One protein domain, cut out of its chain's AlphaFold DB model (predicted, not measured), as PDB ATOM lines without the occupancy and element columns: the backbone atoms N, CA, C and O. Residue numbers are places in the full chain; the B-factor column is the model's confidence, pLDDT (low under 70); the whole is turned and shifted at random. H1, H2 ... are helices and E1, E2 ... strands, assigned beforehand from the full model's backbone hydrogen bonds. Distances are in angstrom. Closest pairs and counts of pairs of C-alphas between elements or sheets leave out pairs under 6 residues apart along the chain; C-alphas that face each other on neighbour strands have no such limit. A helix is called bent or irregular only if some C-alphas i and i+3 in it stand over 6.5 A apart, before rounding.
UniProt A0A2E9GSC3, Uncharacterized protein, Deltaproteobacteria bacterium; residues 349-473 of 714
ATOM      1  N   TRP A 349      90.769  52.531  98.277       98.31
ATOM      2  CA  TRP A 349      90.862  53.662  97.354       98.31
ATOM      3  C   TRP A 349      89.496  54.314  97.155       98.31
ATOM      4  O   TRP A 349      88.510  53.647  96.842       98.31
ATOM      5  N   VAL A 350      89.448  55.640  97.277       98.19
ATOM      6  CA  VAL A 350      88.247  56.448  97.029       98.19
ATOM      7  C   VAL A 350      88.428  57.242  95.743       98.19
ATOM      8  O   VAL A 350      89.264  58.145  95.673       98.19
ATOM      9  N   LEU A 351      87.622  56.939  94.724       97.75
ATOM     10  CA  LEU A 351      87.683  57.633  93.437       97.75
ATOM     11  C   LEU A 351      86.904  58.953  93.497       97.75
ATOM     12  O   LEU A 351      85.678  58.962  93.642       97.75
ATOM     13  N   ALA A 352      87.611  60.071  93.339       94.88
ATOM     14  CA  ALA A 352      87.045  61.417  93.371       94.88
ATOM     15  C   ALA A 352      87.009  62.032  91.965       94.88
ATOM     16  O   ALA A 352      88.054  62.317  91.385       94.88
ATOM     17  N   ASP A 353      85.809  62.261  91.422       88.38
ATOM     18  CA  ASP A 353      85.615  62.934  90.131       88.38
ATOM     19  C   ASP A 353      85.453  64.463  90.273       88.38
ATOM     20  O   ASP A 353      85.518  65.047  91.355       88.38
ATOM     21  N   ASP A 354      85.193  65.134  89.153       85.62
ATOM     22  CA  ASP A 354      84.934  66.576  89.078       85.62
ATOM     23  C   ASP A 354      83.543  66.993  89.604       85.62
ATOM     24  O   ASP A 354      83.143  68.154  89.460       85.62
ATOM     25  N   ARG A 355      82.760  66.073  90.187       86.69
ATOM     26  CA  ARG A 355      81.438  66.346  90.766       86.69
ATOM     27  C   ARG A 355      81.531  66.292  92.294       86.69
ATOM     28  O   ARG A 355      81.481  65.213  92.880       86.69
ATOM     29  N   PRO A 356      81.539  67.450  92.984       81.12
ATOM     30  CA  PRO A 356      81.764  67.477  94.432       81.12
ATOM     31  C   PRO A 356      80.743  66.693  95.256       81.12
ATOM     32  O   PRO A 356      81.116  66.108  96.265       81.12
ATOM     33  N   GLY A 357      79.485  66.607  94.803       82.88
ATOM     34  CA  GLY A 357      78.474  65.770  95.457       82.88
ATOM     35  C   GLY A 357      78.836  64.281  95.448       82.88
ATOM     36  O   GLY A 357      78.740  63.636  96.481       82.88
ATOM     37  N   ASN A 358      79.334  63.749  94.326       89.62
ATOM     38  CA  ASN A 358      79.778  62.353  94.246       89.62
ATOM     39  C   ASN A 358      80.973  62.118  95.177       89.62
ATOM     40  O   ASN A 358      80.971  61.182  95.969       89.62
ATOM     41  N   THR A 359      81.968  63.007  95.108       90.50
ATOM     42  CA  THR A 359      83.164  62.920  95.954       90.50
ATOM     43  C   THR A 359      82.805  62.966  97.440       90.50
ATOM     44  O   THR A 359      83.321  62.169  98.210       90.50
ATOM     45  N   THR A 360      81.886  63.848  97.843       88.88
ATOM     46  CA  THR A 360      81.441  63.972  99.242       88.88
ATOM     47  C   THR A 360      80.772  62.690  99.734       88.88
ATOM     48  O   THR A 360      81.062  62.259 100.844       88.88
ATOM     49  N   GLN A 361      79.938  62.050  98.904       91.38
ATOM     50  CA  GLN A 361      79.309  60.768  99.244       91.38
ATOM     51  C   GLN A 361      80.346  59.649  99.396       91.38
ATOM     52  O   GLN A 361      80.334  58.937 100.393       91.38
ATOM     53  N   ALA A 362      81.258  59.507  98.428       94.00
ATOM     54  CA  ALA A 362      82.267  58.448  98.445       94.00
ATOM     55  C   ALA A 362      83.249  58.601  99.616       94.00
ATOM     56  O   ALA A 362      83.517  57.633 100.321       94.00
ATOM     57  N   VAL A 363      83.733  59.824  99.861       93.12
ATOM     58  CA  VAL A 363      84.609  60.135 100.999       93.12
ATOM     59  C   VAL A 363      83.866  59.956 102.318       93.12
ATOM     60  O   VAL A 363      84.394  59.320 103.217       93.12
ATOM     61  N   GLY A 364      82.634  60.456 102.431       90.44
ATOM     62  CA  GLY A 364      81.851  60.305 103.657       90.44
ATOM     63  C   GLY A 364      81.561  58.860 104.014       90.44
ATOM     64  O   GLY A 364      81.615  58.488 105.180       90.44
ATOM     65  N   PHE A 365      81.321  58.029 103.004       93.75
ATOM     66  CA  PHE A 365      81.155  56.604 103.220       93.75
ATOM     67  C   PHE A 365      82.463  55.914 103.630       93.75
ATOM     68  O   PHE A 365      82.449  55.068 104.519       93.75
ATOM     69  N   ALA A 366      83.598  56.298 103.037       95.00
ATOM     70  CA  ALA A 366      84.909  55.790 103.439       95.00
ATOM     71  C   ALA A 366      85.269  56.176 104.884       95.00
ATOM     72  O   ALA A 366      85.762  55.341 105.635       95.00
ATOM     73  N   GLU A 367      84.956  57.404 105.300       93.38
ATOM     74  CA  GLU A 367      85.099  57.848 106.692       93.38
ATOM     75  C   GLU A 367      84.218  57.025 107.641       93.38
ATOM     76  O   GLU A 367      84.691  56.598 108.688       93.38
ATOM     77  N   ALA A 368      82.967  56.746 107.258       92.25
ATOM     78  CA  ALA A 368      82.051  55.938 108.066       92.25
ATOM     79  C   ALA A 368      82.506  54.475 108.225       92.25
ATOM     80  O   ALA A 368      82.163  53.836 109.216       92.25
ATOM     81  N   LEU A 369      83.283  53.934 107.278       93.06
ATOM     82  CA  LEU A 369      83.899  52.607 107.413       93.06
ATOM     83  C   LEU A 369      84.994  52.573 108.489       93.06
ATOM     84  O   LEU A 369      85.246  51.504 109.051       93.06
ATOM     85  N   GLY A 370      85.632  53.714 108.769       92.94
ATOM     86  CA  GLY A 370      86.688  53.849 109.774       92.94
ATOM     87  C   GLY A 370      88.056  53.298 109.355       92.94
ATOM     88  O   GLY A 370      88.931  53.150 110.203       92.94
ATOM     89  N   TRP A 371      88.263  52.978 108.073       93.94
ATOM     90  CA  TRP A 371      89.553  52.499 107.561       93.94
ATOM     91  C   TRP A 371      90.369  53.630 106.918       93.94
ATOM     92  O   TRP A 371      89.783  54.506 106.275       93.94
ATOM     93  N   PRO A 372      91.714  53.605 107.018       95.19
ATOM     94  CA  PRO A 372      92.573  54.472 106.222       95.19
ATOM     95  C   PRO A 372      92.281  54.304 104.729       95.19
ATOM     96  O   PRO A 372      92.163  53.183 104.229       95.19
ATOM     97  N   PHE A 373      92.183  55.416 104.002       97.06
ATOM     98  CA  PHE A 373      91.918  55.385 102.569       97.06
ATOM     99  C   PHE A 373      92.765  56.391 101.798       97.06
ATOM    100  O   PHE A 373      93.042  57.499 102.255       97.06
ATOM    101  N   GLU A 374      93.125  56.017 100.574       97.56
ATOM    102  CA  GLU A 374      93.756  56.907  99.609       97.56
ATOM    103  C   GLU A 374      92.682  57.514  98.706       97.56
ATOM    104  O   GLU A 374      91.938  56.808  98.018       97.56
ATOM    105  N   ARG A 375      92.603  58.842  98.662       97.38
ATOM    106  CA  ARG A 375      91.758  59.532  97.686       97.38
ATOM    107  C   ARG A 375      92.504  59.633  96.358       97.38
ATOM    108  O   ARG A 375      93.553  60.260  96.307       97.38
ATOM    109  N   LYS A 376      91.929  59.083  95.286       97.62
ATOM    110  CA  LYS A 376      92.448  59.195  93.914       97.62
ATOM    111  C   LYS A 376      91.617  60.212  93.135       97.62
ATOM    112  O   LYS A 376      90.455  59.959  92.798       97.62
ATOM    113  N   ARG A 377      92.183  61.390  92.882       97.31
ATOM    114  CA  ARG A 377      91.573  62.455  92.085       97.31
ATOM    115  C   ARG A 377      91.647  62.108  90.601       97.31
ATOM    116  O   ARG A 377      92.719  61.929  90.037       97.31
ATOM    117  N   LEU A 378      90.487  62.091  89.956       96.69
ATOM    118  CA  LEU A 378      90.338  61.780  88.540       96.69
ATOM    119  C   LEU A 378      89.909  63.025  87.767       96.69
ATOM    120  O   LEU A 378      88.897  63.660  88.084       96.69
ATOM    121  N   VAL A 379      90.655  63.353  86.716       96.50
ATOM    122  CA  VAL A 379      90.327  64.450  85.803       96.50
ATOM    123  C   VAL A 379      89.655  63.871  84.558       96.50
ATOM    124  O   VAL A 379      90.271  63.092  83.835       96.50
ATOM    125  N   PRO A 380      88.386  64.215  84.276       94.88
ATOM    126  CA  PRO A 380      87.692  63.673  83.117       94.88
ATOM    127  C   PRO A 380      88.263  64.230  81.808       94.88
ATOM    128  O   PRO A 380      88.312  65.443  81.614       94.88
ATOM    129  N   GLY A 381      88.592  63.334  80.876       94.62
ATOM    130  CA  GLY A 381      88.973  63.673  79.506       94.62
ATOM    131  C   GLY A 381      87.766  63.835  78.569       94.62
ATOM    132  O   GLY A 381      86.600  63.790  78.987       94.62
ATOM    133  N   LEU A 382      88.029  63.977  77.266       93.31
ATOM    134  CA  LEU A 382      86.992  64.143  76.234       93.31
ATOM    135  C   LEU A 382      86.049  62.933  76.152       93.31
ATOM    136  O   LEU A 382      84.823  63.087  76.163       93.31
ATOM    137  N   LEU A 383      86.616  61.721  76.165       94.69
ATOM    138  CA  LEU A 383      85.857  60.470  76.089       94.69
ATOM    139  C   LEU A 383      85.010  60.209  77.341       94.69
ATOM    140  O   LEU A 383      84.099  59.383  77.291       94.69
ATOM    141  N   SER A 384      85.207  60.962  78.436       92.31
ATOM    142  CA  SER A 384      84.353  60.874  79.630       92.31
ATOM    143  C   SER A 384      82.873  61.099  79.316       92.31
ATOM    144  O   SER A 384      82.020  60.704  80.108       92.31
ATOM    145  N   ARG A 385      82.540  61.755  78.196       91.62
ATOM    146  CA  ARG A 385      81.163  62.031  77.758       91.62
ATOM    147  C   ARG A 385      80.450  60.808  77.172       91.62
ATOM    148  O   ARG A 385      79.221  60.806  77.170       91.62
ATOM    149  N   LEU A 386      81.186  59.787  76.732       93.44
ATOM    150  CA  LEU A 386      80.614  58.557  76.184       93.44
ATOM    151  C   LEU A 386      79.823  57.778  77.242       93.44
ATOM    152  O   LEU A 386      80.026  57.928  78.451       93.44
ATOM    153  N   HIS A 387      78.898  56.940  76.773       91.88
ATOM    154  CA  HIS A 387      78.131  56.062  77.649       91.88
ATOM    155  C   HIS A 387      79.053  55.025  78.302       91.88
ATOM    156  O   HIS A 387      79.910  54.447  77.639       91.88
ATOM    157  N   ASN A 388      78.846  54.722  79.584       92.94
ATOM    158  CA  ASN A 388      79.708  53.781  80.310       92.94
ATOM    159  C   ASN A 388      79.682  52.367  79.722       92.94
ATOM    160  O   ASN A 388      80.634  51.619  79.884       92.94
ATOM    161  N   ARG A 389      78.595  51.994  79.036       90.06
ATOM    162  CA  ARG A 389      78.503  50.710  78.322       90.06
ATOM    163  C   ARG A 389      79.411  50.633  77.098       90.06
ATOM    164  O   ARG A 389      79.821  49.545  76.737       90.06
ATOM    165  N   ILE A 390      79.744  51.779  76.508       91.94
ATOM    166  CA  ILE A 390      80.715  51.867  75.415       91.94
ATOM    167  C   ILE A 390      82.136  51.860  75.990       91.94
ATOM    168  O   ILE A 390      83.021  51.223  75.435       91.94
ATOM    169  N   LEU A 391      82.355  52.553  77.113       93.56
ATOM    170  CA  LEU A 391      83.672  52.620  77.751       93.56
ATOM    171  C   LEU A 391      84.100  51.302  78.411       93.56
ATOM    172  O   LEU A 391      85.299  51.052  78.487       93.56
ATOM    173  N   GLY A 392      83.160  50.485  78.896       93.81
ATOM    174  CA  GLY A 392      83.472  49.232  79.587       93.81
ATOM    175  C   GLY A 392      84.384  49.443  80.800       93.81
ATOM    176  O   GLY A 392      84.301  50.471  81.475       93.81
ATOM    177  N   ALA A 393      85.254  48.470  81.065       95.38
ATOM    178  CA  ALA A 393      86.387  48.632  81.963       95.38
ATOM    179  C   ALA A 393      87.499  49.393  81.232       95.38
ATOM    180  O   ALA A 393      88.185  48.852  80.370       95.38
ATOM    181  N   SER A 394      87.631  50.693  81.501       96.12
ATOM    182  CA  SER A 394      88.684  51.483  80.866       96.12
ATOM    183  C   SER A 394      89.031  52.758  81.619       96.12
ATOM    184  O   SER A 394      88.201  53.383  82.282       96.12
ATOM    185  N   LEU A 395      90.275  53.191  81.417       96.38
ATOM    186  CA  LEU A 395      90.778  54.495  81.843       96.38
ATOM    187  C   LEU A 395      90.656  55.572  80.752       96.38
ATOM    188  O   LEU A 395      90.896  56.743  81.016       96.38
ATOM    189  N   ARG A 396      90.223  55.204  79.536       94.94
ATOM    190  CA  ARG A 396      90.157  56.090  78.351       94.94
ATOM    191  C   ARG A 396      89.284  57.331  78.556       94.94
ATOM    192  O   ARG A 396      89.435  58.321  77.850       94.94
ATOM    193  N   GLY A 397      88.346  57.278  79.501       93.94
ATOM    194  CA  GLY A 397      87.525  58.424  79.875       93.94
ATOM    195  C   GLY A 397      88.263  59.498  80.683       93.94
ATOM    196  O   GLY A 397      87.697  60.572  80.873       93.94
ATOM    197  N   MET A 398      89.470  59.229  81.182       96.25
ATOM    198  CA  MET A 398      90.226  60.116  82.069       96.25
ATOM    199  C   MET A 398      91.439  60.719  81.359       96.25
ATOM    200  O   MET A 398      92.011  60.121  80.454       96.25
ATOM    201  N   ASP A 399      91.820  61.916  81.790       96.38
ATOM    202  CA  ASP A 399      93.109  62.526  81.486       96.38
ATOM    203  C   ASP A 399      94.119  62.023  82.523       96.38
ATOM    204  O   ASP A 399      94.158  62.510  83.656       96.38
ATOM    205  N   LEU A 400      94.872  60.983  82.159       94.88
ATOM    206  CA  LEU A 400      95.785  60.297  83.076       94.88
ATOM    207  C   LEU A 400      96.947  61.183  83.530       94.88
ATOM    208  O   LEU A 400      97.361  61.067  84.673       94.88
ATOM    209  N   ALA A 401      97.411  62.112  82.690       95.19
ATOM    210  CA  ALA A 401      98.506  63.017  83.043       95.19
ATOM    211  C   ALA A 401      98.107  64.026  84.133       95.19
ATOM    212  O   ALA A 401      98.955  64.536  84.859       95.19
ATOM    213  N   ARG A 402      96.809  64.336  84.242       96.25
ATOM    214  CA  ARG A 402      96.264  65.275  85.238       96.25
ATOM    215  C   ARG A 402      95.544  64.592  86.399       96.25
ATOM    216  O   ARG A 402      95.046  65.295  87.290       96.25
ATOM    217  N   SER A 403      95.418  63.271  86.344       96.75
ATOM    218  CA  SER A 403      94.823  62.439  87.388       96.75
ATOM    219  C   SER A 403      95.914  61.894  88.302       96.75
ATOM    220  O   SER A 403      97.073  61.812  87.907       96.75
ATOM    221  N   ASP A 404      95.536  61.502  89.512       96.94
ATOM    222  CA  ASP A 404      96.461  60.813  90.408       96.94
ATOM    223  C   ASP A 404      96.822  59.430  89.830       96.94
ATOM    224  O   ASP A 404      95.967  58.793  89.195       96.94
ATOM    225  N   PRO A 405      98.054  58.937  90.058       95.75
ATOM    226  CA  PRO A 405      98.493  57.647  89.540       95.75
ATOM    227  C   PRO A 405      97.664  56.495  90.119       95.75
ATOM    228  O   PRO A 405      97.343  56.445  91.314       95.75
ATOM    229  N   LEU A 406      97.329  55.550  89.241       96.44
ATOM    230  CA  LEU A 406      96.599  54.322  89.544       96.44
ATOM    231  C   LEU A 406      97.545  53.138  89.330       96.44
ATOM    232  O   LEU A 406      97.477  52.461  88.306       96.44
ATOM    233  N   GLU A 407      98.447  52.930  90.284       95.12
ATOM    234  CA  GLU A 407      99.543  51.958  90.203       95.12
ATOM    235  C   GLU A 407      99.541  51.006  91.411       95.12
ATOM    236  O   GLU A 407      98.986  51.355  92.459       95.12
ATOM    237  N   PRO A 408     100.145  49.806  91.297       93.88
ATOM    238  CA  PRO A 408     100.279  48.885  92.419       93.88
ATOM    239  C   PRO A 408     101.012  49.510  93.625       93.88
ATOM    240  O   PRO A 408     101.866  50.375  93.437       93.88
ATOM    241  N   PRO A 409     100.767  49.029  94.858       93.06
ATOM    242  CA  PRO A 409      99.893  47.910  95.223       93.06
ATOM    243  C   PRO A 409      98.398  48.238  95.070       93.06
ATOM    244  O   PRO A 409      97.910  49.251  95.568       93.06
ATOM    245  N   TRP A 410      97.672  47.350  94.382       93.88
ATOM    246  CA  TRP A 410      96.243  47.518  94.108       93.88
ATOM    247  C   TRP A 410      95.398  47.494  95.394       93.88
ATOM    248  O   TRP A 410      95.772  46.813  96.351       93.88
ATOM    249  N   PRO A 411      94.263  48.217  95.434       94.31
ATOM    250  CA  PRO A 411      93.394  48.252  96.606       94.31
ATOM    251  C   PRO A 411      92.623  46.944  96.794       94.31
ATOM    252  O   PRO A 411      92.216  46.305  95.824       94.31
ATOM    253  N   ASP A 412      92.327  46.614  98.050       92.50
ATOM    254  CA  ASP A 412      91.369  45.561  98.397       92.50
ATOM    255  C   ASP A 412      89.929  46.034  98.146       92.50
ATOM    256  O   ASP A 412      89.061  45.248  97.763       92.50
ATOM    257  N   LEU A 413      89.676  47.338  98.329       96.00
ATOM    258  CA  LEU A 413      88.363  47.964  98.190       96.00
ATOM    259  C   LEU A 413      88.442  49.275  97.398       96.00
ATOM    260  O   LEU A 413      89.183  50.191  97.750       96.00
ATOM    261  N   VAL A 414      87.602  49.403  96.375       98.25
ATOM    262  CA  VAL A 414      87.382  50.648  95.634       98.25
ATOM    263  C   VAL A 414      86.000  51.194  95.969       98.25
ATOM    264  O   VAL A 414      84.988  50.539  95.714       98.25
ATOM    265  N   ILE A 415      85.950  52.422  96.482       98.25
ATOM    266  CA  ILE A 415      84.713  53.167  96.729       98.25
ATOM    267  C   ILE A 415      84.615  54.286  95.700       98.25
ATOM    268  O   ILE A 415      85.493  55.141  95.578       98.25
ATOM    269  N   ALA A 416      83.522  54.298  94.951       97.25
ATOM    270  CA  ALA A 416      83.323  55.233  93.857       97.25
ATOM    271  C   ALA A 416      81.883  55.733  93.830       97.25
ATOM    272  O   ALA A 416      80.955  54.996  94.134       97.25
ATOM    273  N   ALA A 417      81.670  56.976  93.402       94.94
ATOM    274  CA  ALA A 417      80.332  57.530  93.225       94.94
ATOM    275  C   ALA A 417      80.153  58.146  91.837       94.94
ATOM    276  O   ALA A 417      81.047  58.798  91.295       94.94
ATOM    277  N   GLY A 418      78.958  57.972  91.273       90.81
ATOM    278  CA  GLY A 418      78.563  58.611  90.024       90.81
ATOM    279  C   GLY A 418      79.080  57.954  88.743       90.81
ATOM    280  O   GLY A 418      79.694  56.896  88.726       90.81
ATOM    281  N   ARG A 419      78.750  58.579  87.608       93.25
ATOM    282  CA  ARG A 419      78.909  57.959  86.283       93.25
ATOM    283  C   ARG A 419      80.371  57.780  85.873       93.25
ATOM    284  O   ARG A 419      80.704  56.781  85.257       93.25
ATOM    285  N   ARG A 420      81.216  58.779  86.116       93.75
ATOM    286  CA  ARG A 420      82.558  58.853  85.515       93.75
ATOM    287  C   ARG A 420      83.558  57.899  86.160       93.75
ATOM    288  O   ARG A 420      84.489  57.478  85.490       93.75
ATOM    289  N   THR A 421      83.331  57.545  87.417       95.88
ATOM    290  CA  THR A 421      84.195  56.656  88.196       95.88
ATOM    291  C   THR A 421      83.933  55.181  87.899       95.88
ATOM    292  O   THR A 421      84.865  54.392  87.944       95.88
ATOM    293  N   ALA A 422      82.714  54.810  87.487       96.00
ATOM    294  CA  ALA A 422      82.347  53.417  87.225       96.00
ATOM    295  C   ALA A 422      83.285  52.679  86.233       96.00
ATOM    296  O   ALA A 422      83.776  51.618  86.607       96.00
ATOM    297  N   PRO A 423      83.606  53.196  85.024       97.25
ATOM    298  CA  PRO A 423      84.569  52.543  84.123       97.25
ATOM    299  C   PRO A 423      85.966  52.348  84.728       97.25
ATOM    300  O   PRO A 423      86.611  51.334  84.470       97.25
ATOM    301  N   VAL A 424      86.404  53.298  85.561       97.75
ATOM    302  CA  VAL A 424      87.701  53.254  86.249       97.75
ATOM    303  C   VAL A 424      87.694  52.176  87.329       97.75
ATOM    304  O   VAL A 424      88.624  51.379  87.382       97.75
ATOM    305  N   SER A 425      86.623  52.069  88.124       97.50
ATOM    306  CA  SER A 425      86.455  50.987  89.106       97.50
ATOM    307  C   SER A 425      86.558  49.606  88.450       97.50
ATOM    308  O   SER A 425      87.227  48.715  88.967       97.50
ATOM    309  N   LEU A 426      85.934  49.428  87.281       96.88
ATOM    310  CA  LEU A 426      85.997  48.168  86.537       96.88
ATOM    311  C   LEU A 426      87.414  47.881  86.012       96.88
ATOM    312  O   LEU A 426      87.870  46.746  86.127       96.88
ATOM    313  N   ALA A 427      88.120  48.900  85.509       97.25
ATOM    314  CA  ALA A 427      89.512  48.771  85.068       97.25
ATOM    315  C   ALA A 427      90.458  48.394  86.221       97.25
ATOM    316  O   ALA A 427      91.341  47.565  86.040       97.25
ATOM    317  N   LEU A 428      90.245  48.943  87.423       97.00
ATOM    318  CA  LEU A 428      91.022  48.588  88.620       97.00
ATOM    319  C   LEU A 428      90.801  47.132  89.048       97.00
ATOM    320  O   LEU A 428      91.737  46.458  89.480       97.00
ATOM    321  N   ARG A 429      89.579  46.609  88.892       94.69
ATOM    322  CA  ARG A 429      89.322  45.182  89.114       94.69
ATOM    323  C   ARG A 429      90.057  44.310  88.101       94.69
ATOM    324  O   ARG A 429      90.608  43.291  88.487       94.69
ATOM    325  N   GLU A 430      90.082  44.686  86.826       93.31
ATOM    326  CA  GLU A 430      90.839  43.938  85.812       93.31
ATOM    327  C   GLU A 430      92.348  43.992  86.077       93.31
ATOM    328  O   GLU A 430      93.004  42.953  86.072       93.31
ATOM    329  N   ALA A 431      92.878  45.169  86.416       94.44
ATOM    330  CA  ALA A 431      94.290  45.356  86.742       94.44
ATOM    331  C   ALA A 431      94.737  44.565  87.988       94.44
ATOM    332  O   ALA A 431      95.884  44.132  88.071       94.44
ATOM    333  N   SER A 432      93.820  44.326  88.932       92.69
ATOM    334  CA  SER A 432      94.033  43.487  90.122       92.69
ATOM    335  C   SER A 432      93.646  42.013  89.924       92.69
ATOM    336  O   SER A 432      93.495  41.281  90.903       92.69
ATOM    337  N   ALA A 433      93.441  41.565  88.679       89.56
ATOM    338  CA  ALA A 433      92.999  40.209  88.338       89.56
ATOM    339  C   ALA A 433      91.712  39.761  89.065       89.56
ATOM    340  O   ALA A 433      91.491  38.574  89.282       89.56
ATOM    341  N   GLY A 434      90.840  40.698  89.445       88.00
ATOM    342  CA  GLY A 434      89.588  40.439  90.157       88.00
ATOM    343  C   GLY A 434      89.632  40.627  91.671       88.00
ATOM    344  O   GLY A 434      88.565  40.597  92.286       88.00
ATOM    345  N   ALA A 435      90.813  40.841  92.259       88.75
ATOM    346  CA  ALA A 435      90.970  40.904  93.708       88.75
ATOM    347  C   ALA A 435      90.266  42.124  94.331       88.75
ATOM    348  O   ALA A 435      89.615  41.981  95.367       88.75
ATOM    349  N   ALA A 436      90.332  43.294  93.681       93.19
ATOM    350  CA  ALA A 436      89.708  44.513  94.189       93.19
ATOM    351  C   ALA A 436      88.173  44.404  94.217       93.19
ATOM    352  O   ALA A 436      87.524  44.214  93.181       93.19
ATOM    353  N   ARG A 437      87.585  44.591  95.405       94.19
ATOM    354  CA  ARG A 437      86.133  44.674  95.615       94.19
ATOM    355  C   ARG A 437      85.620  46.062  95.264       94.19
ATOM    356  O   ARG A 437      86.215  47.068  95.641       94.19
ATOM    357  N   LEU A 438      84.498  46.135  94.554       97.19
ATOM    358  CA  LEU A 438      83.954  47.392  94.042       97.19
ATOM    359  C   LEU A 438      82.649  47.778  94.743       97.19
ATOM    360  O   LEU A 438      81.640  47.082  94.609       97.19
ATOM    361  N   VAL A 439      82.648  48.945  95.389       97.94
ATOM    362  CA  VAL A 439      81.450  49.599  95.927       97.94
ATOM    363  C   VAL A 439      81.145  50.850  95.111       97.94
ATOM    364  O   VAL A 439      81.867  51.848  95.160       97.94
ATOM    365  N   GLN A 440      80.048  50.807  94.358       97.44
ATOM    366  CA  GLN A 440      79.616  51.900  93.499       97.44
ATOM    367  C   GLN A 440      78.357  52.565  94.054       97.44
ATOM    368  O   GLN A 440      77.293  51.959  94.153       97.44
ATOM    369  N   LEU A 441      78.467  53.854  94.352       95.31
ATOM    370  CA  LEU A 441      77.398  54.679  94.890       95.31
ATOM    371  C   LEU A 441      76.688  55.469  93.784       95.31
ATOM    372  O   LEU A 441      77.292  55.981  92.825       95.31
ATOM    373  N   GLY A 442      75.390  55.651  93.986       89.56
ATOM    374  CA  GLY A 442      74.581  56.644  93.302       89.56
ATOM    375  C   GLY A 442      74.026  56.206  91.947       89.56
ATOM    376  O   GLY A 442      74.558  55.372  91.215       89.56
ATOM    377  N   ARG A 443      72.939  56.876  91.562       81.69
ATOM    378  CA  ARG A 443      72.061  56.508  90.439       81.69
ATOM    379  C   ARG A 443      72.742  56.269  89.089       81.69
ATOM    380  O   ARG A 443      72.250  55.492  88.284       81.69
ATOM    381  N   LYS A 444      73.782  57.043  88.761       85.06
ATOM    382  CA  LYS A 444      74.344  57.084  87.395       85.06
ATOM    383  C   LYS A 444      75.563  56.186  87.188       85.06
ATOM    384  O   LYS A 444      76.010  56.095  86.049       85.06
ATOM    385  N   GLY A 445      76.133  55.655  88.266       86.56
ATOM    386  CA  GLY A 445      77.255  54.717  88.218       86.56
ATOM    387  C   GLY A 445      76.818  53.290  88.535       86.56
ATOM    388  O   GLY A 445      77.329  52.361  87.928       86.56
ATOM    389  N   ALA A 446      75.843  53.147  89.436       92.06
ATOM    390  CA  ALA A 446      75.346  51.879  89.958       92.06
ATOM    391  C   ALA A 446      74.027  51.422  89.295       92.06
ATOM    392  O   ALA A 446      73.187  50.781  89.929       92.06
ATOM    393  N   ASP A 447      73.785  51.814  88.041       91.25
ATOM    394  CA  ASP A 447      72.573  51.440  87.300       91.25
ATOM    395  C   ASP A 447      72.554  49.951  86.930       91.25
ATOM    396  O   ASP A 447      71.522  49.313  87.107       91.25
ATOM    397  N   ASP A 448      73.699  49.384  86.554       93.44
ATOM    398  CA  ASP A 448      73.897  47.936  86.403       93.44
ATOM    399  C   ASP A 448      74.628  47.375  87.625       93.44
ATOM    400  O   ASP A 448      75.835  47.563  87.790       93.44
ATOM    401  N   ALA A 449      73.873  46.723  88.508       93.44
ATOM    402  CA  ALA A 449      74.403  46.189  89.758       93.44
ATOM    403  C   ALA A 449      75.290  44.951  89.554       93.44
ATOM    404  O   ALA A 449      76.151  44.699  90.390       93.44
ATOM    405  N   ALA A 450      75.139  44.213  88.448       90.81
ATOM    406  CA  ALA A 450      75.920  43.003  88.184       90.81
ATOM    407  C   ALA A 450      77.403  43.303  87.900       90.81
ATOM    408  O   ALA A 450      78.250  42.413  87.957       90.81
ATOM    409  N   LEU A 451      77.736  44.563  87.600       92.81
ATOM    410  CA  LEU A 451      79.109  44.998  87.353       92.81
ATOM    411  C   LEU A 451      79.917  45.245  88.626       92.81
ATOM    412  O   LEU A 451      81.139  45.375  88.527       92.81
ATOM    413  N   PHE A 452      79.280  45.308  89.794       95.19
ATOM    414  CA  PHE A 452      79.908  45.661  91.066       95.19
ATOM    415  C   PHE A 452      79.650  44.580  92.115       95.19
ATOM    416  O   PHE A 452      78.712  43.795  91.985       95.19
ATOM    417  N   ASP A 453      80.479  44.557  93.155       94.50
ATOM    418  CA  ASP A 453      80.255  43.702  94.324       94.50
ATOM    419  C   ASP A 453      79.159  44.285  95.219       94.50
ATOM    420  O   ASP A 453      78.354  43.554  95.796       94.50
ATOM    421  N   LEU A 454      79.080  45.619  95.267       96.12
ATOM    422  CA  LEU A 454      77.981  46.342  95.884       96.12
ATOM    423  C   LEU A 454      77.647  47.625  95.113       96.12
ATOM    424  O   LEU A 454      78.465  48.526  94.945       96.12
ATOM    425  N   ALA A 455      76.399  47.733  94.685       96.81
ATOM    426  CA  ALA A 455      75.770  48.914  94.124       96.81
ATOM    427  C   ALA A 455      74.862  49.542  95.190       96.81
ATOM    428  O   ALA A 455      73.864  48.943  95.581       96.81
ATOM    429  N   VAL A 456      75.168  50.755  95.648       96.12
ATOM    430  CA  VAL A 456      74.350  51.463  96.645       96.12
ATOM    431  C   VAL A 456      73.548  52.554  95.950       96.12
ATOM    432  O   VAL A 456      74.109  53.503  95.390       96.12
ATOM    433  N   THR A 457      72.223  52.425  95.957       94.81
ATOM    434  CA  THR A 457      71.332  53.343  95.235       94.81
ATOM    435  C   THR A 457      70.119  53.741  96.057       94.81
ATOM    436  O   THR A 457      69.495  52.868  96.641       94.81
ATOM    437  N   PRO A 458      69.705  55.016  96.032       92.50
ATOM    438  CA  PRO A 458      68.475  55.417  96.709       92.50
ATOM    439  C   PRO A 458      67.201  54.836  96.068       92.50
ATOM    440  O   PRO A 458      67.163  54.630  94.847       92.50
ATOM    441  N   ALA A 459      66.136  54.640  96.848       90.56
ATOM    442  CA  ALA A 459      64.858  54.073  96.401       90.56
ATOM    443  C   ALA A 459      64.211  54.895  95.269       90.56
ATOM    444  O   ALA A 459      63.746  54.347  94.267       90.56
ATOM    445  N   TYR A 460      64.317  56.229  95.337       91.06
ATOM    446  CA  TYR A 460      63.809  57.150  94.311       91.06
ATOM    447  C   TYR A 460      64.446  56.978  92.917       91.06
ATOM    448  O   TYR A 460      64.031  57.615  91.941       91.06
ATOM    449  N   THR A 461      65.483  56.144  92.782       91.69
ATOM    450  CA  THR A 461      66.071  55.774  91.487       91.69
ATOM    451  C   THR A 461      65.259  54.732  90.720       91.69
ATOM    452  O   THR A 461      65.439  54.637  89.504       91.69
ATOM    453  N   ARG A 462      64.352  54.005  91.394       92.00
ATOM    454  CA  ARG A 462      63.410  53.029  90.811       92.00
ATOM    455  C   ARG A 462      64.068  51.913  89.985       92.00
ATOM    456  O   ARG A 462      63.445  51.365  89.073       92.00
ATOM    457  N   LEU A 463      65.330  51.603  90.280       92.50
ATOM    458  CA  LEU A 463      66.061  50.486  89.683       92.50
ATOM    459  C   LEU A 463      65.540  49.156  90.238       92.50
ATOM    460  O   LEU A 463      65.007  49.111  91.342       92.50
ATOM    461  N   PHE A 464      65.682  48.084  89.462       91.88
ATOM    462  CA  PHE A 464      65.209  46.766  89.877       91.88
ATOM    463  C   PHE A 464      66.075  46.158  90.993       91.88
ATOM    464  O   PHE A 464      67.278  46.466  91.067       91.88
ATOM    465  N   PRO A 465      65.482  45.292  91.840       90.62
ATOM    466  CA  PRO A 465      66.213  44.504  92.823       90.62
ATOM    467  C   PRO A 465      67.346  43.704  92.194       90.62
ATOM    468  O   PRO A 465      67.256  43.236  91.061       90.62
ATOM    469  N   HIS A 466      68.423  43.538  92.952       90.38
ATOM    470  CA  HIS A 466      69.557  42.715  92.559       90.38
ATOM    471  C   HIS A 466      70.321  42.279  93.821       90.38
ATOM    472  O   HIS A 466      70.445  43.097  94.733       90.38
ATOM    473  N   PRO A 467      70.904  41.066  93.887       85.44
ATOM    474  CA  PRO A 467      71.664  40.605  95.061       85.44
ATOM    475  C   PRO A 467      72.827  41.528  95.473       85.44
ATOM    476  O   PRO A 467      73.155  41.667  96.652       85.44
ATOM    477  N   HIS A 468      73.440  42.189  94.489       91.38
ATOM    478  CA  HIS A 468      74.512  43.173  94.698       91.38
ATOM    479  C   HIS A 468      73.997  44.606  94.870       91.38
ATOM    480  O   HIS A 468      74.802  45.528  94.894       91.38
ATOM    481  N   ARG A 469      72.684  44.845  94.944       94.19
ATOM    482  CA  ARG A 469      72.129  46.189  95.136       94.19
ATOM    483  C   ARG A 469      71.653  46.365  96.571       94.19
ATOM    484  O   ARG A 469      70.773  45.646  97.027       94.19
ATOM    485  N   LEU A 470      72.187  47.376  97.246       95.00
ATOM    486  CA  LEU A 470      71.627  47.905  98.484       95.00
ATOM    487  C   LEU A 470      70.799  49.148  98.156       95.00
ATOM    488  O   LEU A 470      71.316  50.125  97.604       95.00
ATOM    489  N   VAL A 471      69.508  49.087  98.479       93.56
ATOM    490  CA  VAL A 471      68.590  50.217  98.339       93.56
ATOM    491  C   VAL A 471      68.489  50.947  99.673       93.56
ATOM    492  O   VAL A 471      68.199  50.319 100.689       93.56
ATOM    493  N   LEU A 472      68.752  52.253  99.651       92.19
ATOM    494  CA  LEU A 472      68.641  53.154 100.805       92.19
ATOM    495  C   LEU A 472      67.498  54.149 100.583       92.19
ATOM    496  O   LEU A 472      67.127  54.410  99.435       92.19
ATOM    497  N   ASP A 473      67.007  54.783 101.641       88.12
ATOM    498  CA  ASP A 473      65.991  55.843 101.518       88.12
ATOM    499  C   ASP A 473      66.563  57.097 100.831       88.12
ATOM    500  O   ASP A 473      65.896  57.783 100.053       88.12
TER     501      ASP A 473
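Overview. This is residues 349 to 473 of the 714 residues of an uncharacterized protein of Deltaproteobacteria bacterium (UniProt A0A2E9GSC3). A twisted sheet of six parallel strands makes the core and spans the domain, with helix H1 packed over E1 and E3 on one face and helix H4 packed over E3 and E4 on the other. E5 and E6 extend the sheet past both helices, while two four-residue helices, H2 and H3, lie off the sheet on the side of H4. The printed part has 125 residues with four named helices and six named strands, in the order E1 H1 E2 H2 H3 E3 H4 E4 E5 E6, and the sheet's order is E2 E1 E3 E4 E5 E6. The class is mixed, helices and strands, with 60 residues in named elements, under half of those printed. The whole is compact and rounded, with a radius of gyration of the C-alphas of 13.3 A and spans of 38 by 34 by 29 A.

Along the chain. E1, residues 349 to 352, begins at C-alpha 349 at (90.862, 53.662, 97.354). H1, residues 356 to 369, is the longest helix, 19.9 A from first to last C-alpha. E2, residues 373 to 377, is 12.6 A long. H2, residues 382 to 385, is neither bent nor irregular, but only just: C-alphas 382 and 385 are 6.4 A apart. H3 follows at residues 388 to 391. E3, residues 413 to 417, is 13.4 A long. H4, residues 422 to 431, is 14.4 A long and begins at C-alpha 422 at (82.347, 53.417, 87.225). E4, residues 437 to 441, is 13.3 A long, and E5, residues 454 to 458, is 13.2 A long. E6, residues 469 to 472, ends at C-alpha 472 at (68.641, 53.154, 100.805).

Arrangement. From edge strand E2 to edge strand E6 the strands' lines turn by 92 degrees. E2 and E1 are parallel at 32 degrees, with N 350 and O 374 2.8 A apart, within hydrogen-bond range. E1 and E3 are parallel at 15 degrees, with N 351 and O 415 at 2.9 A. E3 and E4 are parallel at 17 degrees, with N 441 and O 416 at 2.7 A. E4 and E5 are parallel at 9 degrees, with N 440 and O 454 at 2.8 A. E5 and E6 are parallel at 32 degrees, with N 470 and O 455 at 2.8 A. H1 is on the sheet at a height of 7.7 A, over E1 and E3, and runs along the strands, at 3 degrees to E1 on the local plane; its closest C-alphas to E1 are those of Thr 359 and Ala 352, 4.9 A apart. H4 is on the opposite face at a height of 9.4 A, over E3 and E4; the closest C-alphas of H4 and E4 are those of Ser 425 and Leu 438, 6.6 A apart. These make three layers, helices on both faces of a sheet. E1, H1, E2 and E3, H4, E4 are strand-helix-strand units, two parallel neighbour strands with a helix between; E2, H2 H3, E3 is a split one, with E1 between its strands. The three crossovers are right-handed. H2 and H3 are not on the sheet. H3 and H4 only just touch, with 3 pairs of C-alphas within 8 A, the closest being Asn 388 and Pro 423 at 6.3 A. Every O i to N i+4 pair is within hydrogen-bond range in H1 and H4; H2 and H3 are too short for such a pair, and each has its 1 O i to N i+3 pair within range.

Size, cuts and confidence. The C-alphas farthest apart are those of Ala 401 and Pro 465, 38.5 A. The printed part has no cut. The links H3 to E3, with 21 residues, and E4 to E5, with 12, are long. The mean pLDDT of the printed part of this model is 93.5, and no printed residue is under 70.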